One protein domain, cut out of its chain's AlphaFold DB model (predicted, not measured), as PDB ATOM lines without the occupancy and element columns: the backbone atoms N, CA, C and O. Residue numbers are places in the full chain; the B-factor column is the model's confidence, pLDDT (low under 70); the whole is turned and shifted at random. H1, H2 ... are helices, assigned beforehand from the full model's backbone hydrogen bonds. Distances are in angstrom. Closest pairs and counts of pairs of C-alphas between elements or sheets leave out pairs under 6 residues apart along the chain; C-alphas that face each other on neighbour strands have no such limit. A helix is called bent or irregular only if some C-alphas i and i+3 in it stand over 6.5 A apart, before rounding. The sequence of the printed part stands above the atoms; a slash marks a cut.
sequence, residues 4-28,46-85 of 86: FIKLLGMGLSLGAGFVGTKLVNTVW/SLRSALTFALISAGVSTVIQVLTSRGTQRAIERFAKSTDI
ATOM      1  N   PHE A   4     -17.549  13.116 -40.368       85.81
ATOM      2  CA  PHE A   4     -16.972  14.456 -40.310       85.81
ATOM      3  C   PHE A   4     -17.912  15.492 -39.673       85.81
ATOM      4  O   PHE A   4     -17.490  16.266 -38.821       85.81
ATOM      5  N   ILE A   5     -19.205  15.467 -40.022       88.56
ATOM      6  CA  ILE A   5     -20.209  16.375 -39.442       88.56
ATOM      7  C   ILE A   5     -20.443  16.031 -37.967       88.56
ATOM      8  O   ILE A   5     -20.603  16.931 -37.149       88.56
ATOM      9  N   LYS A   6     -20.398  14.743 -37.599       84.19
ATOM     10  CA  LYS A   6     -20.479  14.320 -36.191       84.19
ATOM     11  C   LYS A   6     -19.282  14.809 -35.376       84.19
ATOM     12  O   LYS A   6     -19.482  15.303 -34.274       84.19
ATOM     13  N   LEU A   7     -18.065  14.700 -35.909       89.88
ATOM     14  CA  LEU A   7     -16.854  15.162 -35.225       89.88
ATOM     15  C   LEU A   7     -16.809  16.689 -35.108       89.88
ATOM     16  O   LEU A   7     -16.489  17.202 -34.039       89.88
ATOM     17  N   LEU A   8     -17.208  17.411 -36.159       89.62
ATOM     18  CA  LEU A   8     -17.369  18.864 -36.105       89.62
ATOM     19  C   LEU A   8     -18.441  19.270 -35.092       89.62
ATOM     20  O   LEU A   8     -18.181  20.120 -34.252       89.62
ATOM     21  N   GLY A   9     -19.615  18.634 -35.117       86.81
ATOM     22  CA  GLY A   9     -20.690  18.898 -34.159       86.81
ATOM     23  C   GLY A   9     -20.284  18.597 -32.713       86.81
ATOM     24  O   GLY A   9     -20.612  19.366 -31.810       86.81
ATOM     25  N   MET A  10     -19.514  17.527 -32.495       90.12
ATOM     26  CA  MET A  10     -18.960  17.174 -31.188       90.12
ATOM     27  C   MET A  10     -17.945  18.216 -30.709       90.12
ATOM     28  O   MET A  10     -18.072  18.720 -29.595       90.12
ATOM     29  N   GLY A  11     -16.981  18.592 -31.554       89.88
ATOM     30  CA  GLY A  11     -15.987  19.618 -31.225       89.88
ATOM     31  C   GLY A  11     -16.625  20.980 -30.956       89.88
ATOM     32  O   GLY A  11     -16.278  21.648 -29.983       89.88
ATOM     33  N   LEU A  12     -17.621  21.357 -31.762       90.12
ATOM     34  CA  LEU A  12     -18.370  22.597 -31.586       90.12
ATOM     35  C   LEU A  12     -19.171  22.590 -30.278       90.12
ATOM     36  O   LEU A  12     -19.175  23.591 -29.573       90.12
ATOM     37  N   SER A  13     -19.798  21.465 -29.921       87.06
ATOM     38  CA  SER A  13     -20.562  21.335 -28.670       87.06
ATOM     39  C   SER A  13     -19.663  21.426 -27.436       87.06
ATOM     40  O   SER A  13     -19.995  22.129 -26.484       87.06
ATOM     41  N   LEU A  14     -18.499  20.768 -27.462       91.25
ATOM     42  CA  LEU A  14     -17.519  20.842 -26.376       91.25
ATOM     43  C   LEU A  14     -16.939  22.257 -26.236       91.25
ATOM     44  O   LEU A  14     -16.881  22.796 -25.130       91.25
ATOM     45  N   GLY A  15     -16.574  22.887 -27.357       89.88
ATOM     46  CA  GLY A  15     -16.095  24.270 -27.372       89.88
ATOM     47  C   GLY A  15     -17.152  25.257 -26.873       89.88
ATOM     48  O   GLY A  15     -16.857  26.108 -26.036       89.88
ATOM     49  N   ALA A  16     -18.400  25.100 -27.319       87.62
ATOM     50  CA  ALA A  16     -19.524  25.915 -26.872       87.62
ATOM     51  C   ALA A  16     -19.807  25.733 -25.375       87.62
ATOM     52  O   ALA A  16     -20.041  26.720 -24.685       87.62
ATOM     53  N   GLY A  17     -19.726  24.505 -24.852       85.56
ATOM     54  CA  GLY A  17     -19.881  24.233 -23.422       85.56
ATOM     55  C   GLY A  17     -18.800  24.909 -22.574       85.56
ATOM     56  O   GLY A  17     -19.108  25.551 -21.568       85.56
ATOM     57  N   PHE A  18     -17.537  24.838 -23.005       89.31
ATOM     58  CA  PHE A  18     -16.417  25.465 -22.296       89.31
ATOM     59  C   PHE A  18     -16.505  26.998 -22.299       89.31
ATOM     60  O   PHE A  18     -16.421  27.638 -21.247       89.31
ATOM     61  N   VAL A  19     -16.721  27.595 -23.475       89.31
ATOM     62  CA  VAL A  19     -16.847  29.054 -23.626       89.31
ATOM     63  C   VAL A  19     -18.112  29.566 -22.936       89.31
ATOM     64  O   VAL A  19     -18.064  30.587 -22.251       89.31
ATOM     65  N   GLY A  20     -19.223  28.836 -23.057       83.94
ATOM     66  CA  GLY A  20     -20.491  29.150 -22.406       83.94
ATOM     67  C   GLY A  20     -20.366  29.177 -20.886       83.94
ATOM     68  O   GLY A  20     -20.772  30.153 -20.264       83.94
ATOM     69  N   THR A  21     -19.718  28.171 -20.293       82.00
ATOM     70  CA  THR A  21     -19.492  28.118 -18.838       82.00
ATOM     71  C   THR A  21     -18.653  29.303 -18.360       82.00
ATOM     72  O   THR A  21     -19.016  29.966 -17.390       82.00
ATOM     73  N   LYS A  22     -17.561  29.634 -19.066       83.56
ATOM     74  CA  LYS A  22     -16.743  30.817 -18.753       83.56
ATOM     75  C   LYS A  22     -17.547  32.112 -18.836       83.56
ATOM     76  O   LYS A  22     -17.477  32.918 -17.915       83.56
ATOM     77  N   LEU A  23     -18.306  32.304 -19.914       82.88
ATOM     78  CA  LEU A  23     -19.123  33.501 -20.105       82.88
ATOM     79  C   LEU A  23     -20.169  33.651 -19.004       82.88
ATOM     80  O   LEU A  23     -20.286  34.735 -18.440       82.88
ATOM     81  N   VAL A  24     -20.891  32.577 -18.673       78.62
ATOM     82  CA  VAL A  24     -21.893  32.605 -17.599       78.62
ATOM     83  C   VAL A  24     -21.233  32.958 -16.270       78.62
ATOM     84  O   VAL A  24     -21.708  33.870 -15.602       78.62
ATOM     85  N   ASN A  25     -20.109  32.324 -15.922       77.50
ATOM     86  CA  ASN A  25     -19.397  32.615 -14.676       77.50
ATOM     87  C   ASN A  25     -18.934  34.078 -14.610       77.50
ATOM     88  O   ASN A  25     -19.178  34.750 -13.614       77.50
ATOM     89  N   THR A  26     -18.338  34.605 -15.684       78.50
ATOM     90  CA  THR A  26     -17.875  36.001 -15.734       78.50
ATOM     91  C   THR A  26     -19.025  37.002 -15.672       78.50
ATOM     92  O   THR A  26     -18.924  38.017 -14.985       78.50
ATOM     93  N   VAL A  27     -20.130  36.745 -16.376       78.50
ATOM     94  CA  VAL A  27     -21.320  37.607 -16.317       78.50
ATOM     95  C   VAL A  27     -21.940  37.561 -14.922       78.50
ATOM     96  O   VAL A  27     -22.351  38.602 -14.412       78.50
ATOM     97  N   TRP A  28     -21.959  36.392 -14.282       73.81
ATOM     98  CA  TRP A  28     -22.507  36.220 -12.942       73.81
ATOM     99  C   TRP A  28     -21.685  36.948 -11.880       73.81
ATOM    100  O   TRP A  28     -22.248  37.731 -11.114       73.81
ATOM    101  N   SER A  46     -33.739  31.033  -2.114       66.38
ATOM    102  CA  SER A  46     -34.172  30.346  -3.337       66.38
ATOM    103  C   SER A  46     -35.287  31.049  -4.108       66.38
ATOM    104  O   SER A  46     -35.260  31.002  -5.326       66.38
ATOM    105  N   LEU A  47     -36.245  31.741  -3.471       73.19
ATOM    106  CA  LEU A  47     -37.347  32.364  -4.222       73.19
ATOM    107  C   LEU A  47     -36.891  33.626  -4.968       73.19
ATOM    108  O   LEU A  47     -37.179  33.794  -6.152       73.19
ATOM    109  N   ARG A  48     -36.134  34.504  -4.297       70.56
ATOM    110  CA  ARG A  48     -35.534  35.684  -4.944       70.56
ATOM    111  C   ARG A  48     -34.452  35.278  -5.939       70.56
ATOM    112  O   ARG A  48     -34.390  35.862  -7.019       70.56
ATOM    113  N   SER A  49     -33.629  34.279  -5.619       69.69
ATOM    114  CA  SER A  49     -32.602  33.791  -6.539       69.69
ATOM    115  C   SER A  49     -33.204  33.034  -7.722       69.69
ATOM    116  O   SER A  49     -32.735  33.236  -8.834       69.69
ATOM    117  N   ALA A  50     -34.289  32.274  -7.544       79.06
ATOM    118  CA  ALA A  50     -35.018  31.630  -8.637       79.06
ATOM    119  C   ALA A  50     -35.702  32.652  -9.543       79.06
ATOM    120  O   ALA A  50     -35.634  32.503 -10.755       79.06
ATOM    121  N   LEU A  51     -36.310  33.711  -8.994       81.75
ATOM    122  CA  LEU A  51     -36.877  34.794  -9.806       81.75
ATOM    123  C   LEU A  51     -35.793  35.550 -10.579       81.75
ATOM    124  O   LEU A  51     -35.963  35.836 -11.761       81.75
ATOM    125  N   THR A  52     -34.661  35.833  -9.935       77.75
ATOM    126  CA  THR A  52     -33.520  36.496 -10.581       77.75
ATOM    127  C   THR A  52     -32.926  35.607 -11.671       77.75
ATOM    128  O   THR A  52     -32.706  36.063 -12.790       77.75
ATOM    129  N   PHE A  53     -32.743  34.318 -11.385       76.88
ATOM    130  CA  PHE A  53     -32.295  33.329 -12.357       76.88
ATOM    131  C   PHE A  53     -33.280  33.218 -13.519       76.88
ATOM    132  O   PHE A  53     -32.860  33.322 -14.661       76.88
ATOM    133  N   ALA A  54     -34.583  33.101 -13.254       85.25
ATOM    134  CA  ALA A  54     -35.612  33.010 -14.283       85.25
ATOM    135  C   ALA A  54     -35.647  34.252 -15.181       85.25
ATOM    136  O   ALA A  54     -35.733  34.108 -16.398       85.25
ATOM    137  N   LEU A  55     -35.526  35.459 -14.617       85.00
ATOM    138  CA  LEU A  55     -35.452  36.697 -15.398       85.00
ATOM    139  C   LEU A  55     -34.194  36.752 -16.268       85.00
ATOM    140  O   LEU A  55     -34.280  37.099 -17.446       85.00
ATOM    141  N   ILE A  56     -33.036  36.376 -15.719       80.81
ATOM    142  CA  ILE A  56     -31.778  36.325 -16.473       80.81
ATOM    143  C   ILE A  56     -31.864  35.261 -17.573       80.81
ATOM    144  O   ILE A  56     -31.549  35.550 -18.725       80.81
ATOM    145  N   SER A  57     -32.331  34.054 -17.252       79.88
ATOM    146  CA  SER A  57     -32.518  32.962 -18.207       79.88
ATOM    147  C   SER A  57     -33.483  33.359 -19.317       79.88
ATOM    148  O   SER A  57     -33.147  33.183 -20.483       79.88
ATOM    149  N   ALA A  58     -34.629  33.956 -18.978       85.81
ATOM    150  CA  ALA A  58     -35.581  34.463 -19.957       85.81
ATOM    151  C   ALA A  58     -34.924  35.511 -20.861       85.81
ATOM    152  O   ALA A  58     -34.989  35.376 -22.079       85.81
ATOM    153  N   GLY A  59     -34.213  36.483 -20.279       88.12
ATOM    154  CA  GLY A  59     -33.477  37.510 -21.014       88.12
ATOM    155  C   GLY A  59     -32.485  36.914 -22.014       88.12
ATOM    156  O   GLY A  59     -32.544  37.226 -23.207       88.12
ATOM    157  N   VAL A  60     -31.630  35.996 -21.557       83.62
ATOM    158  CA  VAL A  60     -30.657  35.287 -22.402       83.62
ATOM    159  C   VAL A  60     -31.363  34.499 -23.509       83.62
ATOM    160  O   VAL A  60     -30.971  34.607 -24.671       83.62
ATOM    161  N   SER A  61     -32.432  33.765 -23.190       84.88
ATOM    162  CA  SER A  61     -33.221  33.019 -24.176       84.88
ATOM    163  C   SER A  61     -33.814  33.927 -25.251       84.88
ATOM    164  O   SER A  61     -33.694  33.605 -26.434       84.88
ATOM    165  N   THR A  62     -34.381  35.082 -24.885       91.00
ATOM    166  CA  THR A  62     -34.880  36.057 -25.869       91.00
ATOM    167  C   THR A  62     -33.768  36.624 -26.739       91.00
ATOM    168  O   THR A  62     -33.952  36.745 -27.947       91.00
ATOM    169  N   VAL A  63     -32.599  36.941 -26.172       88.12
ATOM    170  CA  VAL A  63     -31.458  37.433 -26.961       88.12
ATOM    171  C   VAL A  63     -31.025  36.383 -27.979       88.12
ATOM    172  O   VAL A  63     -30.881  36.707 -29.158       88.12
ATOM    173  N   ILE A  64     -30.885  35.122 -27.557       88.12
ATOM    174  CA  ILE A  64     -30.564  34.011 -28.460       88.12
ATOM    175  C   ILE A  64     -31.641  33.885 -29.539       88.12
ATOM    176  O   ILE A  64     -31.302  33.881 -30.715       88.12
ATOM    177  N   GLN A  65     -32.927  33.859 -29.180       87.06
ATOM    178  CA  GLN A  65     -34.021  33.756 -30.151       87.06
ATOM    179  C   GLN A  65     -34.022  34.895 -31.169       87.06
ATOM    180  O   GLN A  65     -34.195  34.642 -32.359       87.06
ATOM    181  N   VAL A  66     -33.803  36.139 -30.737       91.56
ATOM    182  CA  VAL A  66     -33.749  37.296 -31.639       91.56
ATOM    183  C   VAL A  66     -32.539  37.200 -32.564       91.56
ATOM    184  O   VAL A  66     -32.674  37.433 -33.766       91.56
ATOM    185  N   LEU A  67     -31.366  36.840 -32.038       88.12
ATOM    186  CA  LEU A  67     -30.152  36.674 -32.840       88.12
ATOM    187  C   LEU A  67     -30.281  35.519 -33.831       88.12
ATOM    188  O   LEU A  67     -29.937  35.688 -34.998       88.12
ATOM    189  N   THR A  68     -30.819  34.381 -33.399       89.38
ATOM    190  CA  THR A  68     -31.092  33.231 -34.259       89.38
ATOM    191  C   THR A  68     -32.124  33.591 -35.314       89.38
ATOM    192  O   THR A  68     -31.841  33.423 -36.488       89.38
ATOM    193  N   SER A  69     -33.272  34.166 -34.949       87.69
ATOM    194  CA  SER A  69     -34.309  34.562 -35.911       87.69
ATOM    195  C   SER A  69     -33.764  35.539 -36.957       87.69
ATOM    196  O   SER A  69     -33.922  35.317 -38.157       87.69
ATOM    197  N   ARG A  70     -33.033  36.579 -36.532       86.38
ATOM    198  CA  ARG A  70     -32.399  37.540 -37.450       86.38
ATOM    199  C   ARG A  70     -31.302  36.901 -38.300       86.38
ATOM    200  O   ARG A  70     -31.183  37.221 -39.480       86.38
ATOM    201  N   GLY A  71     -30.489  36.028 -37.713       85.62
ATOM    202  CA  GLY A  71     -29.417  35.314 -38.404       85.62
ATOM    203  C   GLY A  71     -29.957  34.348 -39.452       85.62
ATOM    204  O   GLY A  71     -29.495  34.363 -40.590       85.62
ATOM    205  N   THR A  72     -30.982  33.577 -39.097       84.06
ATOM    206  CA  THR A  72     -31.702  32.666 -39.986       84.06
ATOM    207  C   THR A  72     -32.363  33.429 -41.124       84.06
ATOM    208  O   THR A  72     -32.170  33.045 -42.268       84.06
ATOM    209  N   GLN A  73     -33.051  34.545 -40.859       80.19
ATOM    210  CA  GLN A  73     -33.640  35.356 -41.932       80.19
ATOM    211  C   GLN A  73     -32.581  35.917 -42.888       80.19
ATOM    212  O   GLN A  73     -32.722  35.771 -44.097       80.19
ATOM    213  N   ARG A  74     -31.462  36.449 -42.375       79.94
ATOM    214  CA  ARG A  74     -30.345  36.910 -43.223       79.94
ATOM    215  C   ARG A  74     -29.695  35.785 -44.025       79.94
ATOM    216  O   ARG A  74     -29.253  36.012 -45.149       79.94
ATOM    217  N   ALA A  75     -29.575  34.596 -43.443       81.88
ATOM    218  CA  ALA A  75     -29.046  33.434 -44.145       81.88
ATOM    219  C   ALA A  75     -30.005  33.008 -45.262       81.88
ATOM    220  O   ALA A  75     -29.561  32.841 -46.391       81.88
ATOM    221  N   ILE A  76     -31.305  32.914 -44.968       81.06
ATOM    222  CA  ILE A  76     -32.346  32.596 -45.950       81.06
ATOM    223  C   ILE A  76     -32.363  33.633 -47.076       81.06
ATOM    224  O   ILE A  76     -32.334  33.231 -48.230       81.06
ATOM    225  N   GLU A  77     -32.326  34.938 -46.788       78.44
ATOM    226  CA  GLU A  77     -32.240  35.990 -47.818       78.44
ATOM    227  C   GLU A  77     -30.994  35.843 -48.697       78.44
ATOM    228  O   GLU A  77     -31.072  35.982 -49.916       78.44
ATOM    229  N   ARG A  78     -29.833  35.539 -48.100       72.12
ATOM    230  CA  ARG A  78     -28.602  35.287 -48.864       72.12
ATOM    231  C   ARG A  78     -28.725  34.050 -49.749       72.12
ATOM    232  O   ARG A  78     -28.290  34.112 -50.893       72.12
ATOM    233  N   PHE A  79     -29.323  32.974 -49.238       73.69
ATOM    234  CA  PHE A  79     -29.558  31.746 -49.996       73.69
ATOM    235  C   PHE A  79     -30.581  31.957 -51.122       73.69
ATOM    236  O   PHE A  79     -30.312  31.570 -52.255       73.69
ATOM    237  N   ALA A  80     -31.693  32.642 -50.854       70.44
ATOM    238  CA  ALA A  80     -32.717  32.969 -51.845       70.44
ATOM    239  C   ALA A  80     -32.152  33.850 -52.971       70.44
ATOM    240  O   ALA A  80     -32.339  33.548 -54.145       70.44
ATOM    241  N   LYS A  81     -31.352  34.869 -52.625       61.19
ATOM    242  CA  LYS A  81     -30.681  35.733 -53.607       61.19
ATOM    243  C   LYS A  81     -29.671  34.981 -54.482       61.19
ATOM    244  O   LYS A  81     -29.454  35.373 -55.623       61.19
ATOM    245  N   SER A  82     -29.043  33.922 -53.965       59.56
ATOM    246  CA  SER A  82     -28.169  33.049 -54.760       59.56
ATOM    247  C   SER A  82     -28.918  32.014 -55.606       59.56
ATOM    248  O   SER A  82     -28.322  31.463 -56.522       59.56
ATOM    249  N   THR A  83     -30.196  31.741 -55.325       57.19
ATOM    250  CA  THR A  83     -31.032  30.838 -56.133       57.19
ATOM    251  C   THR A  83     -31.708  31.568 -57.299       57.19
ATOM    252  O   THR A  83     -31.863  30.965 -58.349       57.19
ATOM    253  N   ASP A  84     -32.017  32.863 -57.167       53.75
ATOM    254  CA  ASP A  84     -32.605  33.696 -58.242       53.75
ATOM    255  C   ASP A  84     -31.629  34.050 -59.392       53.75
ATOM    256  O   ASP A  84     -32.016  34.683 -60.371       53.75
ATOM    257  N   ILE A  85     -30.348  33.682 -59.276       55.81
ATOM    258  CA  ILE A  85     -29.303  33.927 -60.289       55.81
ATOM    259  C   ILE A  85     -28.924  32.667 -61.090       55.81
ATOM    260  O   ILE A  85     -27.877  32.670 -61.742       55.81
TER     261      ILE A  85
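This is residues 4 to 28 and 46 to 85 of the 86 residues of an uncharacterized protein of Arthrobacter ulcerisalmonis (UniProt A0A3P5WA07). Two straight helices stand apart with no shared core: a long one, H2, makes the longest axis, and a shorter one, H1, slants in toward its side, coming nearest with its last end, at Trp 28, and opening away toward Phe 4. The printed part has 65 residues with two named helices, H1 then H2 along the chain, and no named strand; the class is all helix. The whole is extended, with a radius of gyration of the C-alphas of 17.2 A, and spans 57 by 27 by 17 A.

H1 holds residues 4 to 28 and is 35.4 A long from first to last C-alpha. It begins at C-alpha 4, at (-16.972, 14.456, -40.310), and ends at C-alpha 28, at (-22.507, 36.220, -12.942). H2 holds residues 46 to 83 and is 52.9 A long, from C-alpha 46 at (-34.172, 30.346, -3.337) to C-alpha 83 at (-31.032, 30.838, -56.133). Asp 84 and Ile 85 follow H2.

H1 and H2 are apart, with no C-alpha of the one within 8 A of the other. Residues 4 to 27 of H1 stand free, as do residues 46 to 55 of H2 and residues 57 to 85, of which 57 to 83 belong to H2. In H1 and H2 every O i to N i+4 pair is within hydrogen-bond range. Neither helix is bent or irregular.

The C-alphas farthest apart are those of Ser 46 and Ile 85, at 57.3 A. Residues 29 to 45 are not printed, and C-alphas 28 and 46 are 16.2 A apart across the cut, which the link from H1 to H2 spans. The mean pLDDT of the printed part is 81.2; residues 46, 49 and 81 to 85 are under 70.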